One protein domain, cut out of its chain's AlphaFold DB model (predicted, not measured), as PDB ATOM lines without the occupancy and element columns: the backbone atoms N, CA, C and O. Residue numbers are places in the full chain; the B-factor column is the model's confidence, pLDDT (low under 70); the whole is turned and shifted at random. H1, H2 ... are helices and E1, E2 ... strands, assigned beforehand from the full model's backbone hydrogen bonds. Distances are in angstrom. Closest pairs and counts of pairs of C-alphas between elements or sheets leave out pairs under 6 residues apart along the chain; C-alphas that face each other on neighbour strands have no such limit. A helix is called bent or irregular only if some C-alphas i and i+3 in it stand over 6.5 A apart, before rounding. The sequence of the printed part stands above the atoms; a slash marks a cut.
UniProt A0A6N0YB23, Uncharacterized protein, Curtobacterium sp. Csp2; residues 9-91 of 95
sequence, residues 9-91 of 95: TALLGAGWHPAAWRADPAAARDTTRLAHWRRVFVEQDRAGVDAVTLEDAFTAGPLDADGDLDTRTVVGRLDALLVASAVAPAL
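Overview. This is residues 9 to 91 of the 95 residues of an uncharacterized protein of Curtobacterium sp. Csp2 (UniProt A0A6N0YB23). Two helices, H2 and H3, meet at a steep angle and, with the short parallel strand pair E1 and E2, form one end of an elongated domain; a long loop, residues 55 to 79, reaches away to the other end. The short helix H1 is near H2. The printed part has 83 residues, under half of them in named elements, which follow as E1 H1 H2 E2 H3, and its class is mostly helix. It is compact, with a radius of gyration of the C-alphas of 13.2 A, and spans 43 by 25 by 19 A.

Along the chain. Strand E1 is residues 9 to 11, and its C-alpha 9 is at (42.713, 39.785, -36.761). H1 is residues 25 to 29. H2, residues 34 to 47, is 20.0 A long. Strand E2 is residues 51 to 54, 10.1 A long. H3, residues 80 to 90, is 16.1 A long and ends with C-alpha 90 at (39.022, 34.245, -20.377); it is irregular, with C-alphas 86 and 89 7.0 A apart.

Arrangement. E1 and E2 are parallel neighbours at 23 degrees, with N 11 and O 53 within hydrogen-bond range at 2.8 A. E1, H1, H2 and E2 form a strand-helix-strand unit, two parallel strands joined through helices, with a right-handed crossover. The closest C-alphas of H2 and E2, Gln 44 and Val 52, are 7.4 A apart. H2 and H3 touch, with C-alphas of Arg 38 and Val 87 closest at 5.5 A, at a steep tilt of 62 degrees, the same way. H1 and H2 are close but not clearly touching, with C-alphas of Ala 27 and His 36 closest at 6.9 A. Every O i to N i+4 pair is within hydrogen-bond range in H1 and H2; in H3, 5 of 7 are.

Size, cuts and confidence. The C-alphas farthest apart, Gly 48 and Asp 66, are 43.6 A apart. The links E1 to H1 and E2 to H3 are long. The printed part has no cut, and no printed residue has a pLDDT under 70.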
ATOM      1  N   THR A   9      41.948  40.976 -36.360       96.69
ATOM      2  CA  THR A   9      42.713  39.785 -36.761       96.69
ATOM      3  C   THR A   9      41.782  38.648 -37.147       96.69
ATOM      4  O   THR A   9      40.773  38.418 -36.489       96.69
ATOM      5  N   ALA A  10      42.120  37.939 -38.224       95.44
ATOM      6  CA  ALA A  10      41.380  36.769 -38.676       95.44
ATOM      7  C   ALA A  10      42.117  35.494 -38.270       95.44
ATOM      8  O   ALA A  10      43.244  35.248 -38.710       95.44
ATOM      9  N   LEU A  11      41.482  34.687 -37.424       94.75
ATOM     10  CA  LEU A  11      42.012  33.419 -36.952       94.75
ATOM     11  C   LEU A  11      41.449  32.263 -37.775       94.75
ATOM     12  O   LEU A  11      40.248  32.167 -38.025       94.75
ATOM     13  N   LEU A  12      42.341  31.350 -38.148       91.94
ATOM     14  CA  LEU A  12      42.020  30.144 -38.899       91.94
ATOM     15  C   LEU A  12      42.994  29.039 -38.500       91.94
ATOM     16  O   LEU A  12      44.192  29.195 -38.706       91.94
ATOM     17  N   GLY A  13      42.482  27.931 -37.955       90.19
ATOM     18  CA  GLY A  13      43.222  26.702 -37.650       90.19
ATOM     19  C   GLY A  13      44.660  26.924 -37.164       90.19
ATOM     20  O   GLY A  13      44.890  27.433 -36.066       90.19
ATOM     21  N   ALA A  14      45.619  26.517 -38.001       91.75
ATOM     22  CA  ALA A  14      47.059  26.688 -37.782       91.75
ATOM     23  C   ALA A  14      47.663  27.915 -38.510       91.75
ATOM     24  O   ALA A  14      48.874  28.117 -38.470       91.75
ATOM     25  N   GLY A  15      46.843  28.715 -39.194       91.25
ATOM     26  CA  GLY A  15      47.202  29.915 -39.952       91.25
ATOM     27  C   GLY A  15      46.521  29.973 -41.328       91.25
ATOM     28  O   GLY A  15      46.055  28.962 -41.843       91.25
ATOM     29  N   TRP A  16      46.493  31.164 -41.939       89.44
ATOM     30  CA  TRP A  16      45.825  31.411 -43.231       89.44
ATOM     31  C   TRP A  16      46.506  30.739 -44.433       89.44
ATOM     32  O   TRP A  16      45.861  30.393 -45.420       89.44
ATOM     33  N   HIS A  17      47.829  30.566 -44.385       91.31
ATOM     34  CA  HIS A  17      48.553  29.927 -45.480       91.31
ATOM     35  C   HIS A  17      48.168  28.434 -45.571       91.31
ATOM     36  O   HIS A  17      48.202  27.761 -44.541       91.31
ATOM     37  N   PRO A  18      47.913  27.855 -46.765       88.81
ATOM     38  CA  PRO A  18      47.500  26.447 -46.899       88.81
ATOM     39  C   PRO A  18      48.456  25.431 -46.248       88.81
ATOM     40  O   PRO A  18      48.064  24.339 -45.844       88.81
ATOM     41  N   ALA A  19      49.733  25.803 -46.122       92.44
ATOM     42  CA  ALA A  19      50.770  25.008 -45.465       92.44
ATOM     43  C   ALA A  19      51.187  25.522 -44.068       92.44
ATOM     44  O   ALA A  19      52.230  25.106 -43.569       92.44
ATOM     45  N   ALA A  20      50.422  26.423 -43.434       92.62
ATOM     46  CA  ALA A  20      50.777  27.033 -42.142       92.62
ATOM     47  C   ALA A  20      50.995  25.999 -41.024       92.62
ATOM     48  O   ALA A  20      51.861  26.168 -40.172       92.62
ATOM     49  N   TRP A  21      50.295  24.865 -41.100       92.25
ATOM     50  CA  TRP A  21      50.449  23.728 -40.191       92.25
ATOM     51  C   TRP A  21      51.864  23.136 -40.137       92.25
ATOM     52  O   TRP A  21      52.210  22.450 -39.179       92.25
ATOM     53  N   ARG A  22      52.696  23.396 -41.153       94.69
ATOM     54  CA  ARG A  22      54.096  22.959 -41.175       94.69
ATOM     55  C   ARG A  22      55.008  23.834 -40.318       94.69
ATOM     56  O   ARG A  22      56.082  23.372 -39.954       94.69
ATOM     57  N   ALA A  23      54.609  25.073 -40.024       94.12
ATOM     58  CA  ALA A  23      55.421  26.005 -39.243       94.12
ATOM     59  C   ALA A  23      55.458  25.625 -37.755       94.12
ATOM     60  O   ALA A  23      56.506  25.730 -37.125       94.12
ATOM     61  N   ASP A  24      54.335  25.137 -37.219       90.50
ATOM     62  CA  ASP A  24      54.225  24.618 -35.853       90.50
ATOM     63  C   ASP A  24      53.362  23.340 -35.831       90.50
ATOM     64  O   ASP A  24      52.134  23.401 -35.683       90.50
ATOM     65  N   PRO A  25      53.987  22.156 -35.973       88.81
ATOM     66  CA  PRO A  25      53.275  20.881 -35.969       88.81
ATOM     67  C   PRO A  25      52.588  20.546 -34.641       88.81
ATOM     68  O   PRO A  25      51.675  19.721 -34.627       88.81
ATOM     69  N   ALA A  26      53.032  21.127 -33.520       87.38
ATOM     70  CA  ALA A  26      52.398  20.899 -32.226       87.38
ATOM     71  C   ALA A  26      51.074  21.666 -32.159       87.38
ATOM     72  O   ALA A  26      50.030  21.050 -31.950       87.38
ATOM     73  N   ALA A  27      51.094  22.968 -32.463       86.50
ATOM     74  CA  ALA A  27      49.876  23.774 -32.539       86.50
ATOM     75  C   ALA A  27      48.896  23.245 -33.598       86.50
ATOM     76  O   ALA A  27      47.688  23.231 -33.369       86.50
ATOM     77  N   ALA A  28      49.401  22.743 -34.730       91.56
ATOM     78  CA  ALA A  28      48.573  22.158 -35.782       91.56
ATOM     79  C   ALA A  28      47.756  20.938 -35.320       91.56
ATOM     80  O   ALA A  28      46.634  20.749 -35.782       91.56
ATOM     81  N   ARG A  29      48.285  20.120 -34.399       90.94
ATOM     82  CA  ARG A  29      47.571  18.959 -33.832       90.94
ATOM     83  C   ARG A  29      46.544  19.341 -32.770       90.94
ATOM     84  O   ARG A  29      45.723  18.503 -32.395       90.94
ATOM     85  N   ASP A  30      46.605  20.572 -32.277       93.38
ATOM     86  CA  ASP A  30      45.756  21.069 -31.200       93.38
ATOM     87  C   ASP A  30      44.602  21.939 -31.709       93.38
ATOM     88  O   ASP A  30      43.779  22.369 -30.907       93.38
ATOM     89  N   THR A  31      44.475  22.177 -33.020       92.81
ATOM     90  CA  THR A  31      43.424  23.040 -33.599       92.81
ATOM     91  C   THR A  31      41.998  22.561 -33.310       92.81
ATOM     92  O   THR A  31      41.068  23.365 -33.301       92.81
ATOM     93  N   THR A  32      41.809  21.275 -33.008       93.25
ATOM     94  CA  THR A  32      40.529  20.688 -32.576       93.25
ATOM     95  C   THR A  32      40.335  20.700 -31.055       93.25
ATOM     96  O   THR A  32      39.346  20.179 -30.545       93.25
ATOM     97  N   ARG A  33      41.259  21.305 -30.297       95.12
ATOM     98  CA  ARG A  33      41.199  21.439 -28.837       95.12
ATOM     99  C   ARG A  33      40.896  22.882 -28.452       95.12
ATOM    100  O   ARG A  33      41.562  23.814 -28.894       95.12
ATOM    101  N   LEU A  34      39.967  23.068 -27.514       96.00
ATOM    102  CA  LEU A  34      39.627  24.398 -26.988       96.00
ATOM    103  C   LEU A  34      40.846  25.130 -26.388       96.00
ATOM    104  O   LEU A  34      40.935  26.353 -26.461       96.00
ATOM    105  N   ALA A  35      41.809  24.390 -25.829       95.06
ATOM    106  CA  ALA A  35      43.028  24.956 -25.253       95.06
ATOM    107  C   ALA A  35      43.879  25.739 -26.273       95.06
ATOM    108  O   ALA A  35      44.438  26.778 -25.916       95.06
ATOM    109  N   HIS A  36      43.941  25.287 -27.533       94.75
ATOM    110  CA  HIS A  36      44.619  26.016 -28.611       94.75
ATOM    111  C   HIS A  36      43.963  27.372 -28.843       94.75
ATOM    112  O   HIS A  36      44.628  28.402 -28.774       94.75
ATOM    113  N   TRP A  37      42.644  27.374 -29.028       96.50
ATOM    114  CA  TRP A  37      41.879  28.590 -29.283       96.50
ATOM    115  C   TRP A  37      41.947  29.571 -28.123       96.50
ATOM    116  O   TRP A  37      42.228  30.745 -28.343       96.50
ATOM    117  N   ARG A  38      41.810  29.094 -26.879       97.00
ATOM    118  CA  ARG A  38      41.974  29.944 -25.695       97.00
ATOM    119  C   ARG A  38      43.324  30.656 -25.694       97.00
ATOM    120  O   ARG A  38      43.373  31.855 -25.450       97.00
ATOM    121  N   ARG A  39      44.411  29.936 -25.982       96.00
ATOM    122  CA  ARG A  39      45.755  30.519 -26.064       96.00
ATOM    123  C   ARG A  39      45.827  31.589 -27.155       96.00
ATOM    124  O   ARG A  39      46.274  32.691 -26.870       96.00
ATOM    125  N   VAL A  40      45.361  31.296 -28.370       95.62
ATOM    126  CA  VAL A  40      45.440  32.238 -29.501       95.62
ATOM    127  C   VAL A  40      44.617  33.506 -29.252       95.62
ATOM    128  O   VAL A  40      45.127  34.602 -29.471       95.62
ATOM    129  N   PHE A  41      43.384  33.382 -28.755       97.25
ATOM    130  CA  PHE A  41      42.531  34.531 -28.430       97.25
ATOM    131  C   PHE A  41      43.107  35.383 -27.294       97.25
ATOM    132  O   PHE A  41      43.081  36.604 -27.392       97.25
ATOM    133  N   VAL A  42      43.678  34.770 -26.250       97.50
ATOM    134  CA  VAL A  42      44.350  35.514 -25.167       97.50
ATOM    135  C   VAL A  42      45.549  36.306 -25.697       97.50
ATOM    136  O   VAL A  42      45.787  37.423 -25.244       97.50
ATOM    137  N   GLU A  43      46.291  35.777 -26.672       96.81
ATOM    138  CA  GLU A  43      47.367  36.538 -27.320       96.81
ATOM    139  C   GLU A  43      46.827  37.737 -28.119       96.81
ATOM    140  O   GLU A  43      47.401  38.822 -28.044       96.81
ATOM    141  N   GLN A  44      45.689  37.593 -28.812       97.31
ATOM    142  CA  GLN A  44      45.049  38.724 -29.504       97.31
ATOM    143  C   GLN A  44      44.523  39.775 -28.518       97.31
ATOM    144  O   GLN A  44      44.739  40.972 -28.712       97.31
ATOM    145  N   ASP A  45      43.896  39.328 -27.427       97.56
ATOM    146  CA  ASP A  45      43.418  40.188 -26.344       97.56
ATOM    147  C   ASP A  45      44.570  41.031 -25.798       97.56
ATOM    148  O   ASP A  45      44.480  42.259 -25.747       97.56
ATOM    149  N   ARG A  46      45.706  40.379 -25.504       97.44
ATOM    150  CA  ARG A  46      46.956  41.008 -25.050       97.44
ATOM    151  C   ARG A  46      47.544  41.994 -26.054       97.44
ATOM    152  O   ARG A  46      48.035  43.035 -25.619       97.44
ATOM    153  N   ALA A  47      47.446  41.705 -27.348       96.56
ATOM    154  CA  ALA A  47      47.905  42.584 -28.419       96.56
ATOM    155  C   ALA A  47      47.038  43.847 -28.591       96.56
ATOM    156  O   ALA A  47      47.492  44.808 -29.208       96.56
ATOM    157  N   GLY A  48      45.826  43.880 -28.022       95.44
ATOM    158  CA  GLY A  48      44.972  45.073 -28.023       95.44
ATOM    159  C   GLY A  48      44.299  45.350 -29.366       95.44
ATOM    160  O   GLY A  48      44.032  46.507 -29.683       95.44
ATOM    161  N   VAL A  49      44.048  44.302 -30.157       96.56
ATOM    162  CA  VAL A  49      43.237  44.400 -31.378       96.56
ATOM    163  C   VAL A  49      41.782  44.707 -31.009       96.56
ATOM    164  O   VAL A  49      41.318  44.330 -29.936       96.56
ATOM    165  N   ASP A  50      41.059  45.402 -31.884       95.94
ATOM    166  CA  ASP A  50      39.684  45.842 -31.617       95.94
ATOM    167  C   ASP A  50      38.670  44.703 -31.726       95.94
ATOM    168  O   ASP A  50      37.628  44.728 -31.074       95.94
ATOM    169  N   ALA A  51      38.962  43.715 -32.567       96.31
ATOM    170  CA  ALA A  51      38.151  42.521 -32.709       96.31
ATOM    171  C   ALA A  51      38.978  41.363 -33.271       96.31
ATOM    172  O   ALA A  51      40.059  41.538 -33.847       96.31
ATOM    173  N   VAL A  52      38.416  40.170 -33.140       97.12
ATOM    174  CA  VAL A  52      38.951  38.946 -33.721       97.12
ATOM    175  C   VAL A  52      37.833  38.278 -34.507       97.12
ATOM    176  O   VAL A  52      36.714  38.159 -34.012       97.12
ATOM    177  N   THR A  53      38.124  37.836 -35.725       96.25
ATOM    178  CA  THR A  53      37.239  36.942 -36.472       96.25
ATOM    179  C   THR A  53      37.770  35.521 -36.394       96.25
ATOM    180  O   THR A  53      38.977  35.286 -36.333       96.25
ATOM    181  N   LEU A  54      36.852  34.564 -36.386       95.38
ATOM    182  CA  LEU A  54      37.153  33.145 -36.446       95.38
ATOM    183  C   LEU A  54      36.504  32.598 -37.711       95.38
ATOM    184  O   LEU A  54      35.297  32.747 -37.893       95.38
ATOM    185  N   GLU A  55      37.306  32.035 -38.608       91.94
ATOM    186  CA  GLU A  55      36.769  31.451 -39.834       91.94
ATOM    187  C   GLU A  55      35.913  30.221 -39.502       91.94
ATOM    188  O   GLU A  55      36.288  29.392 -38.666       91.94
ATOM    189  N   ASP A  56      34.792  30.070 -40.205       92.50
ATOM    190  CA  ASP A  56      33.885  28.936 -40.061       92.50
ATOM    191  C   ASP A  56      33.528  28.317 -41.416       92.50
ATOM    192  O   ASP A  56      33.563  28.986 -42.451       92.50
ATOM    193  N   ALA A  57      33.195  27.030 -41.403       90.81
ATOM    194  CA  ALA A  57      32.761  26.286 -42.574       90.81
ATOM    195  C   ALA A  57      31.944  25.053 -42.170       90.81
ATOM    196  O   ALA A  57      32.271  24.362 -41.209       90.81
ATOM    197  N   PHE A  58      30.962  24.685 -42.998       91.69
ATOM    198  CA  PHE A  58      30.212  23.426 -42.866       91.69
ATOM    199  C   PHE A  58      30.984  22.197 -43.388       91.69
ATOM    200  O   PHE A  58      30.387  21.170 -43.706       91.69
ATOM    201  N   THR A  59      32.310  22.294 -43.501       89.88
ATOM    202  CA  THR A  59      33.197  21.199 -43.905       89.88
ATOM    203  C   THR A  59      34.245  20.956 -42.824       89.88
ATOM    204  O   THR A  59      34.726  21.880 -42.166       89.88
ATOM    205  N   ALA A  60      34.630  19.694 -42.645       87.62
ATOM    206  CA  ALA A  60      35.645  19.332 -41.662       87.62
ATOM    207  C   ALA A  60      37.077  19.647 -42.130       87.62
ATOM    208  O   ALA A  60      38.006  19.533 -41.338       87.62
ATOM    209  N   GLY A  61      37.288  20.039 -43.387       89.00
ATOM    210  CA  GLY A  61      38.615  20.320 -43.926       89.00
ATOM    211  C   GLY A  61      38.699  20.099 -45.436       89.00
ATOM    212  O   GLY A  61      37.667  19.904 -46.085       89.00
ATOM    213  N   PRO A  62      39.915  20.155 -46.001       90.94
ATOM    214  CA  PRO A  62      40.155  19.837 -47.403       90.94
ATOM    215  C   PRO A  62      39.872  18.358 -47.697       90.94
ATOM    216  O   PRO A  62      40.050  17.500 -46.829       90.94
ATOM    217  N   LEU A  63      39.460  18.081 -48.934       94.00
ATOM    218  CA  LEU A  63      39.275  16.727 -49.448       94.00
ATOM    219  C   LEU A  63      40.472  16.314 -50.312       94.00
ATOM    220  O   LEU A  63      41.110  17.167 -50.936       94.00
ATOM    221  N   ASP A  64      40.779  15.023 -50.343       95.44
ATOM    222  CA  ASP A  64      41.746  14.432 -51.260       95.44
ATOM    223  C   ASP A  64      41.126  14.139 -52.642       95.44
ATOM    224  O   ASP A  64      40.012  14.563 -52.957       95.44
ATOM    225  N   ALA A  65      41.888  13.467 -53.510       96.19
ATOM    226  CA  ALA A  65      41.459  13.162 -54.874       96.19
ATOM    227  C   ALA A  65      40.300  12.153 -54.939       96.19
ATOM    228  O   ALA A  65      39.584  12.131 -55.941       96.19
ATOM    229  N   ASP A  66      40.117  11.354 -53.888       96.75
ATOM    230  CA  ASP A  66      39.064  10.347 -53.779       96.75
ATOM    231  C   ASP A  66      37.796  10.930 -53.119       96.75
ATOM    232  O   ASP A  66      36.735  10.306 -53.129       96.75
ATOM    233  N   GLY A  67      37.877  12.172 -52.623       95.19
ATOM    234  CA  GLY A  67      36.777  12.899 -51.992       95.19
ATOM    235  C   GLY A  67      36.683  12.686 -50.480       95.19
ATOM    236  O   GLY A  67      35.751  13.200 -49.861       95.19
ATOM    237  N   ASP A  68      37.644  11.979 -49.885       95.12
ATOM    238  CA  ASP A  68      37.761  11.795 -48.441       95.12
ATOM    239  C   ASP A  68      38.509  12.970 -47.801       95.12
ATOM    240  O   ASP A  68      39.149  13.771 -48.479       95.12
ATOM    241  N   LEU A  69      38.437  13.120 -46.474       94.19
ATOM    242  CA  LEU A  69      39.203  14.161 -45.778       94.19
ATOM    243  C   LEU A  69      40.710  13.939 -45.967       94.19
ATOM    244  O   LEU A  69      41.231  12.882 -45.607       94.19
ATOM    245  N   ASP A  70      41.433  14.968 -46.422       94.25
ATOM    246  CA  ASP A  70      42.889  14.906 -46.585       94.25
ATOM    247  C   ASP A  70      43.595  14.960 -45.218       94.25
ATOM    248  O   ASP A  70      44.109  15.993 -44.773       94.25
ATOM    249  N   THR A  71      43.644  13.807 -44.550       91.06
ATOM    250  CA  THR A  71      44.274  13.603 -43.234       91.06
ATOM    251  C   THR A  71      45.796  13.795 -43.233       91.06
ATOM    252  O   THR A  71      46.416  13.770 -42.169       91.06
ATOM    253  N   ARG A  72      46.423  14.039 -44.396       90.81
ATOM    254  CA  ARG A  72      47.825  14.485 -44.485       90.81
ATOM    255  C   ARG A  72      47.977  15.978 -44.169       90.81
ATOM    256  O   ARG A  72      49.104  16.472 -44.091       90.81
ATOM    257  N   THR A  73      46.865  16.695 -44.026       90.88
ATOM    258  CA  THR A  73      46.785  18.103 -43.623       90.88
ATOM    259  C   THR A  73      46.051  18.246 -42.284       90.88
ATOM    260  O   THR A  73      45.780  17.260 -41.600       90.88
ATOM    261  N   VAL A  74      45.754  19.482 -41.873       91.00
ATOM    262  CA  VAL A  74      44.917  19.725 -40.692       91.00
ATOM    263  C   VAL A  74      43.456  19.548 -41.078       91.00
ATOM    264  O   VAL A  74      42.926  20.291 -41.902       91.00
ATOM    265  N   VAL A  75      42.816  18.582 -40.429       90.62
ATOM    266  CA  VAL A  75      41.387  18.292 -40.538       90.62
ATOM    267  C   VAL A  75      40.730  18.420 -39.167       90.62
ATOM    268  O   VAL A  75      41.377  18.302 -38.126       90.62
ATOM    269  N   GLY A  76      39.423  18.633 -39.179       88.12
ATOM    270  CA  GLY A  76      38.624  18.948 -38.011       88.12
ATOM    271  C   GLY A  76      38.514  20.456 -37.804       88.12
ATOM    272  O   GLY A  76      39.505  21.184 -37.748       88.12
ATOM    273  N   ARG A  77      37.273  20.912 -37.650       90.56
ATOM    274  CA  ARG A  77      36.918  22.282 -37.296       90.56
ATOM    275  C   ARG A  77      35.941  22.222 -36.133       90.56
ATOM    276  O   ARG A  77      35.028  21.401 -36.131       90.56
ATOM    277  N   LEU A  78      36.172  23.061 -35.133       93.25
ATOM    278  CA  LEU A  78      35.187  23.306 -34.088       93.25
ATOM    279  C   LEU A  78      34.246  24.408 -34.569       93.25
ATOM    280  O   LEU A  78      34.705  25.347 -35.213       93.25
ATOM    281  N   ASP A  79      32.968  24.301 -34.221       94.38
ATOM    282  CA  ASP A  79      31.987  25.358 -34.470       94.38
ATOM    283  C   ASP A  79      32.490  26.697 -33.906       94.38
ATOM    284  O   ASP A  79      32.873  26.790 -32.730       94.38
ATOM    285  N   ALA A  80      32.526  27.726 -34.753       96.06
ATOM    286  CA  ALA A  80      33.163  28.989 -34.405       96.06
ATOM    287  C   ALA A  80      32.425  29.722 -33.273       96.06
ATOM    288  O   ALA A  80      33.068  30.316 -32.404       96.06
ATOM    289  N   LEU A  81      31.091  29.646 -33.239       96.62
ATOM    290  CA  LEU A  81      30.281  30.284 -32.202       96.62
ATOM    291  C   LEU A  81      30.484  29.603 -30.845       96.62
ATOM    292  O   LEU A  81      30.612  30.291 -29.828       96.62
ATOM    293  N   LEU A  82      30.556  28.271 -30.815       97.19
ATOM    294  CA  LEU A  82      30.846  27.521 -29.592       97.19
ATOM    295  C   LEU A  82      32.260  27.808 -29.077       97.19
ATOM    296  O   LEU A  82      32.433  27.993 -27.871       97.19
ATOM    297  N   VAL A  83      33.258  27.899 -29.963       97.44
ATOM    298  CA  VAL A  83      34.621  28.297 -29.577       97.44
ATOM    299  C   VAL A  83      34.628  29.710 -29.003       97.44
ATOM    300  O   VAL A  83      35.112  29.896 -27.887       97.44
ATOM    301  N   ALA A  84      34.074  30.694 -29.714       96.94
ATOM    302  CA  ALA A  84      34.043  32.082 -29.257       96.94
ATOM    303  C   ALA A  84      33.355  32.201 -27.886       96.94
ATOM    304  O   ALA A  84      33.923  32.757 -26.947       96.94
ATOM    305  N   SER A  85      32.184  31.574 -27.739       97.81
ATOM    306  CA  SER A  85      31.411  31.580 -26.492       97.81
ATOM    307  C   SER A  85      32.160  30.923 -25.329       97.81
ATOM    308  O   SER A  85      32.108  31.409 -24.202       97.81
ATOM    309  N   ALA A  86      32.879  29.826 -25.585       98.00
ATOM    310  CA  ALA A  86      33.642  29.116 -24.559       98.00
ATOM    311  C   ALA A  86      34.923  29.855 -24.135       98.00
ATOM    312  O   ALA A  86      35.382  29.688 -23.002       98.00
ATOM    313  N   VAL A  87      35.523  30.646 -25.029       97.88
ATOM    314  CA  VAL A  87      36.770  31.377 -24.762       97.88
ATOM    315  C   VAL A  87      36.517  32.762 -24.164       97.88
ATOM    316  O   VAL A  87      37.336  33.211 -23.362       97.88
ATOM    317  N   ALA A  88      35.389  33.406 -24.483       96.94
ATOM    318  CA  ALA A  88      35.053  34.765 -24.046       96.94
ATOM    319  C   ALA A  88      35.281  35.040 -22.542       96.94
ATOM    320  O   ALA A  88      35.904  36.054 -22.227       96.94
ATOM    321  N   PRO A  89      34.927  34.145 -21.588       97.31
ATOM    322  CA  PRO A  89      35.166  34.394 -20.161       97.31
ATOM    323  C   PRO A  89      36.645  34.527 -19.756       97.31
ATOM    324  O   PRO A  89      36.938  34.923 -18.630       97.31
ATOM    325  N   ALA A  90      37.586  34.141 -20.624       96.81
ATOM    326  CA  ALA A  90      39.022  34.245 -20.377       96.81
ATOM    327  C   ALA A  90      39.658  35.530 -20.940       96.81
ATOM    328  O   ALA A  90      40.863  35.716 -20.751       96.81
ATOM    329  N   LEU A  91      38.894  36.372 -21.641       97.12
ATOM    330  CA  LEU A  91      39.375  37.595 -22.288       97.12
ATOM    331  C   LEU A  91      39.112  38.806 -21.392       97.12
ATOM    332  O   LEU A  91      38.114  38.850 -20.674       97.12
TER     333      LEU A  91